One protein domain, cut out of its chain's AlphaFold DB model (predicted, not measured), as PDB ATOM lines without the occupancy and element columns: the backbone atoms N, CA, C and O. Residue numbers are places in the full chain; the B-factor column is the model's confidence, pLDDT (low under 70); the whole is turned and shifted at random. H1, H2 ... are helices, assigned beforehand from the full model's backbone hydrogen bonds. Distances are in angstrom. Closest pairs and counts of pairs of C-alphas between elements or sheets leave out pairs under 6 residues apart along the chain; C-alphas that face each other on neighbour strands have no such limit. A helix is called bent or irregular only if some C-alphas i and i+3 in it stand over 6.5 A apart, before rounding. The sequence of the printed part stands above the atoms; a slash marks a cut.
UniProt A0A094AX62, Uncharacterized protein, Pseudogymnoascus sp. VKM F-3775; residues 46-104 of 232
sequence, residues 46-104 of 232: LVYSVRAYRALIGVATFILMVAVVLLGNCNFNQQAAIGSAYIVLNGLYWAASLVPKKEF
ATOM      1  N   LEU A  46     171.282 150.194 238.143       66.25
ATOM      2  CA  LEU A  46     171.870 149.455 239.264       66.25
ATOM      3  C   LEU A  46     171.096 148.153 239.557       66.25
ATOM      4  O   LEU A  46     171.662 147.161 240.008       66.25
ATOM      5  N   VAL A  47     169.791 148.146 239.256       72.19
ATOM      6  CA  VAL A  47     168.918 146.975 239.357       72.19
ATOM      7  C   VAL A  47     168.773 146.329 237.982       72.19
ATOM      8  O   VAL A  47     167.852 146.623 237.226       72.19
ATOM      9  N   TYR A  48     169.670 145.396 237.675       65.00
ATOM     10  CA  TYR A  48     169.679 144.675 236.395       65.00
ATOM     11  C   TYR A  48     168.498 143.691 236.234       65.00
ATOM     12  O   TYR A  48     168.207 143.206 235.143       65.00
ATOM     13  N   SER A  49     167.805 143.359 237.330       79.50
ATOM     14  CA  SER A  49     166.714 142.379 237.340       79.50
ATOM     15  C   SER A  49     165.340 143.042 237.256       79.50
ATOM     16  O   SER A  49     164.882 143.690 238.198       79.50
ATOM     17  N   VAL A  50     164.618 142.762 236.167       79.69
ATOM     18  CA  VAL A  50     163.225 143.198 235.948       79.69
ATOM     19  C   VAL A  50     162.301 142.781 237.100       79.69
ATOM     20  O   VAL A  50     161.360 143.498 237.440       79.69
ATOM     21  N   ARG A  51     162.563 141.633 237.741       81.44
ATOM     22  CA  ARG A  51     161.767 141.155 238.884       81.44
ATOM     23  C   ARG A  51     161.970 142.019 240.123       81.44
ATOM     24  O   ARG A  51     160.992 142.353 240.781       81.44
ATOM     25  N   ALA A  52     163.212 142.403 240.412       83.88
ATOM     26  CA  ALA A  52     163.523 143.268 241.545       83.88
ATOM     27  C   ALA A  52     162.930 144.671 241.346       83.88
ATOM     28  O   ALA A  52     162.314 145.204 242.262       83.88
ATOM     29  N   TYR A  53     163.013 145.215 240.128       83.19
ATOM     30  CA  TYR A  53     162.371 146.484 239.780       83.19
ATOM     31  C   TYR A  53     160.847 146.449 239.993       83.19
ATOM     32  O   TYR A  53     160.291 147.307 240.674       83.19
ATOM     33  N   ARG A  54     160.165 145.418 239.476       87.06
ATOM     34  CA  ARG A  54     158.709 145.256 239.655       87.06
ATOM     35  C   ARG A  54     158.314 145.064 241.119       87.06
ATOM     36  O   ARG A  54     157.295 145.605 241.540       87.06
ATOM     37  N   ALA A  55     159.112 144.331 241.893       90.00
ATOM     38  CA  ALA A  55     158.884 144.161 243.325       90.00
ATOM     39  C   ALA A  55     159.037 145.488 244.085       90.00
ATOM     40  O   ALA A  55     158.174 145.821 244.891       90.00
ATOM     41  N   LEU A  56     160.077 146.275 243.786       88.31
ATOM     42  CA  LEU A  56     160.282 147.596 244.389       88.31
ATOM     43  C   LEU A  56     159.126 148.552 244.082       88.31
ATOM     44  O   LEU A  56     158.658 149.231 244.990       88.31
ATOM     45  N   ILE A  57     158.614 148.556 242.846       90.62
ATOM     46  CA  ILE A  57     157.417 149.336 242.498       90.62
ATOM     47  C   ILE A  57     156.211 148.880 243.321       90.62
ATOM     48  O   ILE A  57     155.509 149.723 243.870       90.62
ATOM     49  N   GLY A  58     155.979 147.568 243.428       92.56
ATOM     50  CA  GLY A  58     154.871 147.026 244.219       92.56
ATOM     51  C   GLY A  58     154.966 147.377 245.707       92.56
ATOM     52  O   GLY A  58     153.966 147.714 246.334       92.56
ATOM     53  N   VAL A  59     156.174 147.354 246.272       94.69
ATOM     54  CA  VAL A  59     156.416 147.777 247.658       94.69
ATOM     55  C   VAL A  59     156.178 149.279 247.813       94.69
ATOM     56  O   VAL A  59     155.512 149.692 248.761       94.69
ATOM     57  N   ALA A  60     156.658 150.099 246.876       92.31
ATOM     58  CA  ALA A  60     156.462 151.543 246.910       92.31
ATOM     59  C   ALA A  60     154.975 151.927 246.846       92.31
ATOM     60  O   ALA A  60     154.523 152.752 247.639       92.31
ATOM     61  N   THR A  61     154.191 151.304 245.959       92.06
ATOM     62  CA  THR A  61     152.747 151.569 245.857       92.06
ATOM     63  C   THR A  61     151.985 151.098 247.089       92.06
ATOM     64  O   THR A  61     151.095 151.807 247.555       92.06
ATOM     65  N   PHE A  62     152.356 149.953 247.665       94.19
ATOM     66  CA  PHE A  62     151.755 149.470 248.907       94.19
ATOM     67  C   PHE A  62     152.031 150.413 250.086       94.19
ATOM     68  O   PHE A  62     151.099 150.807 250.789       94.19
ATOM     69  N   ILE A  63     153.287 150.838 250.271       93.62
ATOM     70  CA  ILE A  63     153.661 151.810 251.310       93.62
ATOM     71  C   ILE A  63     152.896 153.123 251.112       93.62
ATOM     72  O   ILE A  63     152.405 153.695 252.085       93.62
ATOM     73  N   LEU A  64     152.739 153.574 249.864       90.44
ATOM     74  CA  LEU A  64     151.987 154.785 249.545       90.44
ATOM     75  C   LEU A  64     150.503 154.658 249.923       90.44
ATOM     76  O   LEU A  64     149.958 155.574 250.535       90.44
ATOM     77  N   MET A  65     149.856 153.524 249.632       90.06
ATOM     78  CA  MET A  65     148.467 153.280 250.046       90.06
ATOM     79  C   MET A  65     148.311 153.295 251.572       90.06
ATOM     80  O   MET A  65     147.400 153.941 252.089       90.06
ATOM     81  N   VAL A  66     149.220 152.638 252.300       89.31
ATOM     82  CA  VAL A  66     149.213 152.628 253.773       89.31
ATOM     83  C   VAL A  66     149.410 154.040 254.335       89.31
ATOM     84  O   VAL A  66     148.689 154.443 255.247       89.31
ATOM     85  N   ALA A  67     150.332 154.818 253.765       86.12
ATOM     86  CA  ALA A  67     150.581 156.193 254.185       86.12
ATOM     87  C   ALA A  67     149.350 157.094 253.997       86.12
ATOM     88  O   ALA A  67     149.034 157.873 254.895       86.12
ATOM     89  N   VAL A  68     148.619 156.965 252.881       83.88
ATOM     90  CA  VAL A  68     147.393 157.747 252.627       83.88
ATOM     91  C   VAL A  68     146.298 157.415 253.643       83.88
ATOM     92  O   VAL A  68     145.656 158.325 254.168       83.88
ATOM     93  N   VAL A  69     146.110 156.134 253.971       85.88
ATOM     94  CA  VAL A  69     145.115 155.708 254.971       85.88
ATOM     95  C   VAL A  69     145.462 156.247 256.360       85.88
ATOM     96  O   VAL A  69     144.590 156.779 257.047       85.88
ATOM     97  N   LEU A  70     146.731 156.156 256.768       80.88
ATOM     98  CA  LEU A  70     147.186 156.684 258.057       80.88
ATOM     99  C   LEU A  70     147.058 158.212 258.123       80.88
ATOM    100  O   LEU A  70     146.597 158.738 259.133       80.88
ATOM    101  N   LEU A  71     147.390 158.921 257.041       82.12
ATOM    102  CA  LEU A  71     147.269 160.378 256.963       82.12
ATOM    103  C   LEU A  71     145.811 160.847 257.070       82.12
ATOM    104  O   LEU A  71     145.539 161.857 257.723       82.12
ATOM    105  N   GLY A  72     144.875 160.095 256.486       78.06
ATOM    106  CA  GLY A  72     143.438 160.355 256.602       78.06
ATOM    107  C   GLY A  72     142.900 160.248 258.034       78.06
ATOM    108  O   GLY A  72     141.872 160.843 258.336       78.06
ATOM    109  N   ASN A  73     143.614 159.548 258.920       81.06
ATOM    110  CA  ASN A  73     143.262 159.380 260.333       81.06
ATOM    111  C   ASN A  73     144.122 160.250 261.281       81.06
ATOM    112  O   ASN A  73     143.981 160.182 262.500       81.06
ATOM    113  N   CYS A  74     145.043 161.058 260.745       82.69
ATOM    114  CA  CYS A  74     145.918 161.915 261.545       82.69
ATOM    115  C   CYS A  74     145.226 163.208 261.997       82.69
ATOM    116  O   CYS A  74     144.414 163.795 261.285       82.69
ATOM    117  N   ASN A  75     145.645 163.710 263.162       82.81
ATOM    118  CA  ASN A  75     145.210 165.007 263.673       82.81
ATOM    119  C   ASN A  75     145.687 166.159 262.774       82.81
ATOM    120  O   ASN A  75     146.764 166.100 262.173       82.81
ATOM    121  N   PHE A  76     144.926 167.256 262.766       83.38
ATOM    122  CA  PHE A  76     145.168 168.435 261.923       83.38
ATOM    123  C   PHE A  76     146.607 168.978 262.011       83.38
ATOM    124  O   PHE A  76     147.215 169.292 260.992       83.38
ATOM    125  N   ASN A  77     147.201 168.999 263.211       85.06
ATOM    126  CA  ASN A  77     148.584 169.454 263.415       85.06
ATOM    127  C   ASN A  77     149.610 168.622 262.622       85.06
ATOM    128  O   ASN A  77     150.585 169.164 262.106       85.06
ATOM    129  N   GLN A  78     149.391 167.310 262.499       83.00
ATOM    130  CA  GLN A  78     150.279 166.415 261.751       83.00
ATOM    131  C   GLN A  78     150.047 166.527 260.240       83.00
ATOM    132  O   GLN A  78     151.009 166.535 259.474       83.00
ATOM    133  N   GLN A  79     148.792 166.687 259.808       82.25
ATOM    134  CA  GLN A  79     148.470 166.938 258.400       82.25
ATOM    135  C   GLN A  79     149.083 168.259 257.905       82.25
ATOM    136  O   GLN A  79     149.670 168.296 256.824       82.25
ATOM    137  N   ALA A  80     149.035 169.320 258.717       85.75
ATOM    138  CA  ALA A  80     149.663 170.603 258.405       85.75
ATOM    139  C   ALA A  80     151.201 170.508 258.324       85.75
ATOM    140  O   ALA A  80     151.817 171.097 257.432       85.75
ATOM    141  N   ALA A  81     151.835 169.728 259.207       87.94
ATOM    142  CA  ALA A  81     153.278 169.485 259.160       87.94
ATOM    143  C   ALA A  81     153.704 168.750 257.873       87.94
ATOM    144  O   ALA A  81     154.676 169.132 257.227       87.94
ATOM    145  N   ILE A  82     152.944 167.737 257.450       85.38
ATOM    146  CA  ILE A  82     153.235 166.984 256.219       85.38
ATOM    147  C   ILE A  82     152.962 167.838 254.972       85.38
ATOM    148  O   ILE A  82     153.770 167.850 254.044       85.38
ATOM    149  N   GLY A  83     151.867 168.603 254.961       84.94
ATOM    150  CA  GLY A  83     151.545 169.523 253.867       84.94
ATOM    151  C   GLY A  83     152.596 170.623 253.691       84.94
ATOM    152  O   GLY A  83     153.029 170.890 252.572       84.94
ATOM    153  N   SER A  84     153.072 171.218 254.790       87.19
ATOM    154  CA  SER A  84     154.152 172.214 254.739       87.19
ATOM    155  C   SER A  84     155.474 171.611 254.262       87.19
ATOM    156  O   SER A  84     156.125 172.202 253.403       87.19
ATOM    157  N   ALA A  85     155.833 170.405 254.716       90.38
ATOM    158  CA  ALA A  85     157.003 169.691 254.208       90.38
ATOM    159  C   ALA A  85     156.907 169.424 252.694       90.38
ATOM    160  O   ALA A  85     157.886 169.625 251.980       90.38
ATOM    161  N   TYR A  86     155.730 169.043 252.185       88.69
ATOM    162  CA  TYR A  86     155.506 168.847 250.748       88.69
ATOM    163  C   TYR A  86     155.657 170.149 249.950       88.69
ATOM    164  O   TYR A  86     156.280 170.143 248.887       88.69
ATOM    165  N   ILE A  87     155.135 171.271 250.457       92.31
ATOM    166  CA  ILE A  87     155.290 172.590 249.821       92.31
ATOM    167  C   ILE A  87     156.769 172.983 249.756       92.31
ATOM    168  O   ILE A  87     157.249 173.378 248.694       92.31
ATOM    169  N   VAL A  88     157.506 172.824 250.858       95.50
ATOM    170  CA  VAL A  88     158.946 173.121 250.907       95.50
ATOM    171  C   VAL A  88     159.718 172.220 249.947       95.50
ATOM    172  O   VAL A  88     160.541 172.713 249.178       95.50
ATOM    173  N   LEU A  89     159.432 170.916 249.938       91.75
ATOM    174  CA  LEU A  89     160.116 169.961 249.069       91.75
ATOM    175  C   LEU A  89     159.858 170.252 247.584       91.75
ATOM    176  O   LEU A  89     160.793 170.209 246.787       91.75
ATOM    177  N   ASN A  90     158.628 170.614 247.208       92.31
ATOM    178  CA  ASN A  90     158.329 171.056 245.841       92.31
ATOM    179  C   ASN A  90     159.014 172.379 245.497       92.31
ATOM    180  O   ASN A  90     159.518 172.527 244.386       92.31
ATOM    181  N   GLY A  91     159.079 173.318 246.443       93.62
ATOM    182  CA  GLY A  91     159.837 174.556 246.276       93.62
ATOM    183  C   GLY A  91     161.319 174.290 246.014       93.62
ATOM    184  O   GLY A  91     161.897 174.879 245.104       93.62
ATOM    185  N   LEU A  92     161.922 173.346 246.743       92.12
ATOM    186  CA  LEU A  92     163.307 172.917 246.533       92.12
ATOM    187  C   LEU A  92     163.499 172.179 245.205       92.12
ATOM    188  O   LEU A  92     164.504 172.401 244.539       92.12
ATOM    189  N   TYR A  93     162.547 171.342 244.788       88.06
ATOM    190  CA  TYR A  93     162.588 170.689 243.477       88.06
ATOM    191  C   TYR A  93     162.546 171.716 242.339       88.06
ATOM    192  O   TYR A  93     163.340 171.653 241.401       88.06
ATOM    193  N   TRP A  94     161.672 172.717 242.455       90.38
ATOM    194  CA  TRP A  94     161.626 173.826 241.510       90.38
ATOM    195  C   TRP A  94     162.920 174.652 241.540       90.38
ATOM    196  O   TRP A  94     163.469 174.971 240.488       90.38
ATOM    197  N   ALA A  95     163.481 174.919 242.720       88.69
ATOM    198  CA  ALA A  95     164.770 175.596 242.846       88.69
ATOM    199  C   ALA A  95     165.919 174.786 242.217       88.69
ATOM    200  O   ALA A  95     166.776 175.356 241.546       88.69
ATOM    201  N   ALA A  96     165.911 173.458 242.350       85.06
ATOM    202  CA  ALA A  96     166.872 172.584 241.684       85.06
ATOM    203  C   ALA A  96     166.756 172.664 240.151       85.06
ATOM    204  O   ALA A  96     167.762 172.555 239.457       85.06
ATOM    205  N   SER A  97     165.565 172.934 239.606       81.88
ATOM    206  CA  SER A  97     165.387 173.151 238.161       81.88
ATOM    207  C   SER A  97     165.995 174.465 237.647       81.88
ATOM    208  O   SER A  97     166.264 174.585 236.452       81.88
ATOM    209  N   LEU A  98     166.258 175.432 238.536       84.94
ATOM    210  CA  LEU A  98     166.976 176.670 238.211       84.94
ATOM    211  C   LEU A  98     168.499 176.488 238.200       84.94
ATOM    212  O   LEU A  98     169.215 177.383 237.744       84.94
ATOM    213  N   VAL A  99     169.009 175.352 238.690       84.56
ATOM    214  CA  VAL A  99     170.438 175.041 238.619       84.56
ATOM    215  C   VAL A  99     170.838 174.989 237.142       84.56
ATOM    216  O   VAL A  99     170.160 174.355 236.327       84.56
ATOM    217  N   PRO A 100     171.912 175.686 236.742       78.31
ATOM    218  CA  PRO A 100     172.284 175.752 235.343       78.31
ATOM    219  C   PRO A 100     172.686 174.365 234.837       78.31
ATOM    220  O   PRO A 100     173.435 173.635 235.482       78.31
ATOM    221  N   LYS A 101     172.226 174.032 233.623       68.75
ATOM    222  CA  LYS A 101     172.434 172.721 232.981       68.75
ATOM    223  C   LYS A 101     173.895 172.263 232.967       68.75
ATOM    224  O   LYS A 101     174.147 171.070 233.033       68.75
ATOM    225  N   LYS A 102     174.846 173.200 232.925       69.44
ATOM    226  CA  LYS A 102     176.291 172.925 232.941       69.44
ATOM    227  C   LYS A 102     176.779 172.189 234.198       69.44
ATOM    228  O   LYS A 102     177.775 171.493 234.109       69.44
ATOM    229  N   GLU A 103     176.088 172.327 235.330       70.44
ATOM    230  CA  GLU A 103     176.469 171.682 236.600       70.44
ATOM    231  C   GLU A 103     175.939 170.244 236.706       70.44
ATOM    232  O   GLU A 103     176.413 169.468 237.526       70.44
ATOM    233  N   PHE A 104     174.955 169.871 235.879       71.25
ATOM    234  CA  PHE A 104     174.416 168.507 235.862       71.25
ATOM    235  C   PHE A 104     175.334 167.515 235.145       71.25
ATOM    236  O   PHE A 104     175.225 166.312 235.369       71.25
TER     237      PHE A 104
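AT A GLANCE: This is residues 46 to 104 of the 232 residues of an uncharacterized protein of Pseudogymnoascus sp. VKM F-3775 (UniProt A0A094AX62). Two long helices, H1 and H2, make an open V in one flat layer: they come near each other at the tight link, residues 73 to 75, and spread apart toward their other ends. The space between the arms is empty, and short tails, residues 46 to 49 and 98 to 104, lie at the open ends of the V. The printed part has 59 residues with two named helices, H1 then H2, and no named strand; the class is all helix. The whole is extended, with a radius of gyration of the C-alphas of 16.7 A, and it spans 43 by 36 by 9 A.

IN THESE COORDINATES: H1, the longest helix by residues, has 23 residues, 50 to 72, and measures 33.4 A from C-alpha 50 at (163.225, 143.198, 235.948) to C-alpha 72 at (143.438, 160.355, 256.602). H2 has 22 residues, 76 to 97, and measures 31.6 A; it ends with C-alpha 97 at (165.387, 173.151, 238.161).

HOW THE PARTS SIT: H1 and H2 are close but not clearly touching, with 1 pair of C-alphas within 8 A. That closest pair is the C-alphas of Leu 71 and Gln 79, 6.8 A apart. The two helices run opposite ways at a steep tilt of 44 degrees, and their centres are 20.6 A apart. In H1 and H2 every O i to N i+4 pair is within hydrogen-bond range, and neither helix is bent.

THE WHOLE: The two C-alphas farthest apart are those of Asn 73 and Lys 102, at 45.0 A. Residues 46 to 70, 72 to 78 and 83 to 104 stand free. The printed part has no cut. The mean pLDDT of the printed part is 84.8; residues 46, 48 and 101 to 102 are under 70.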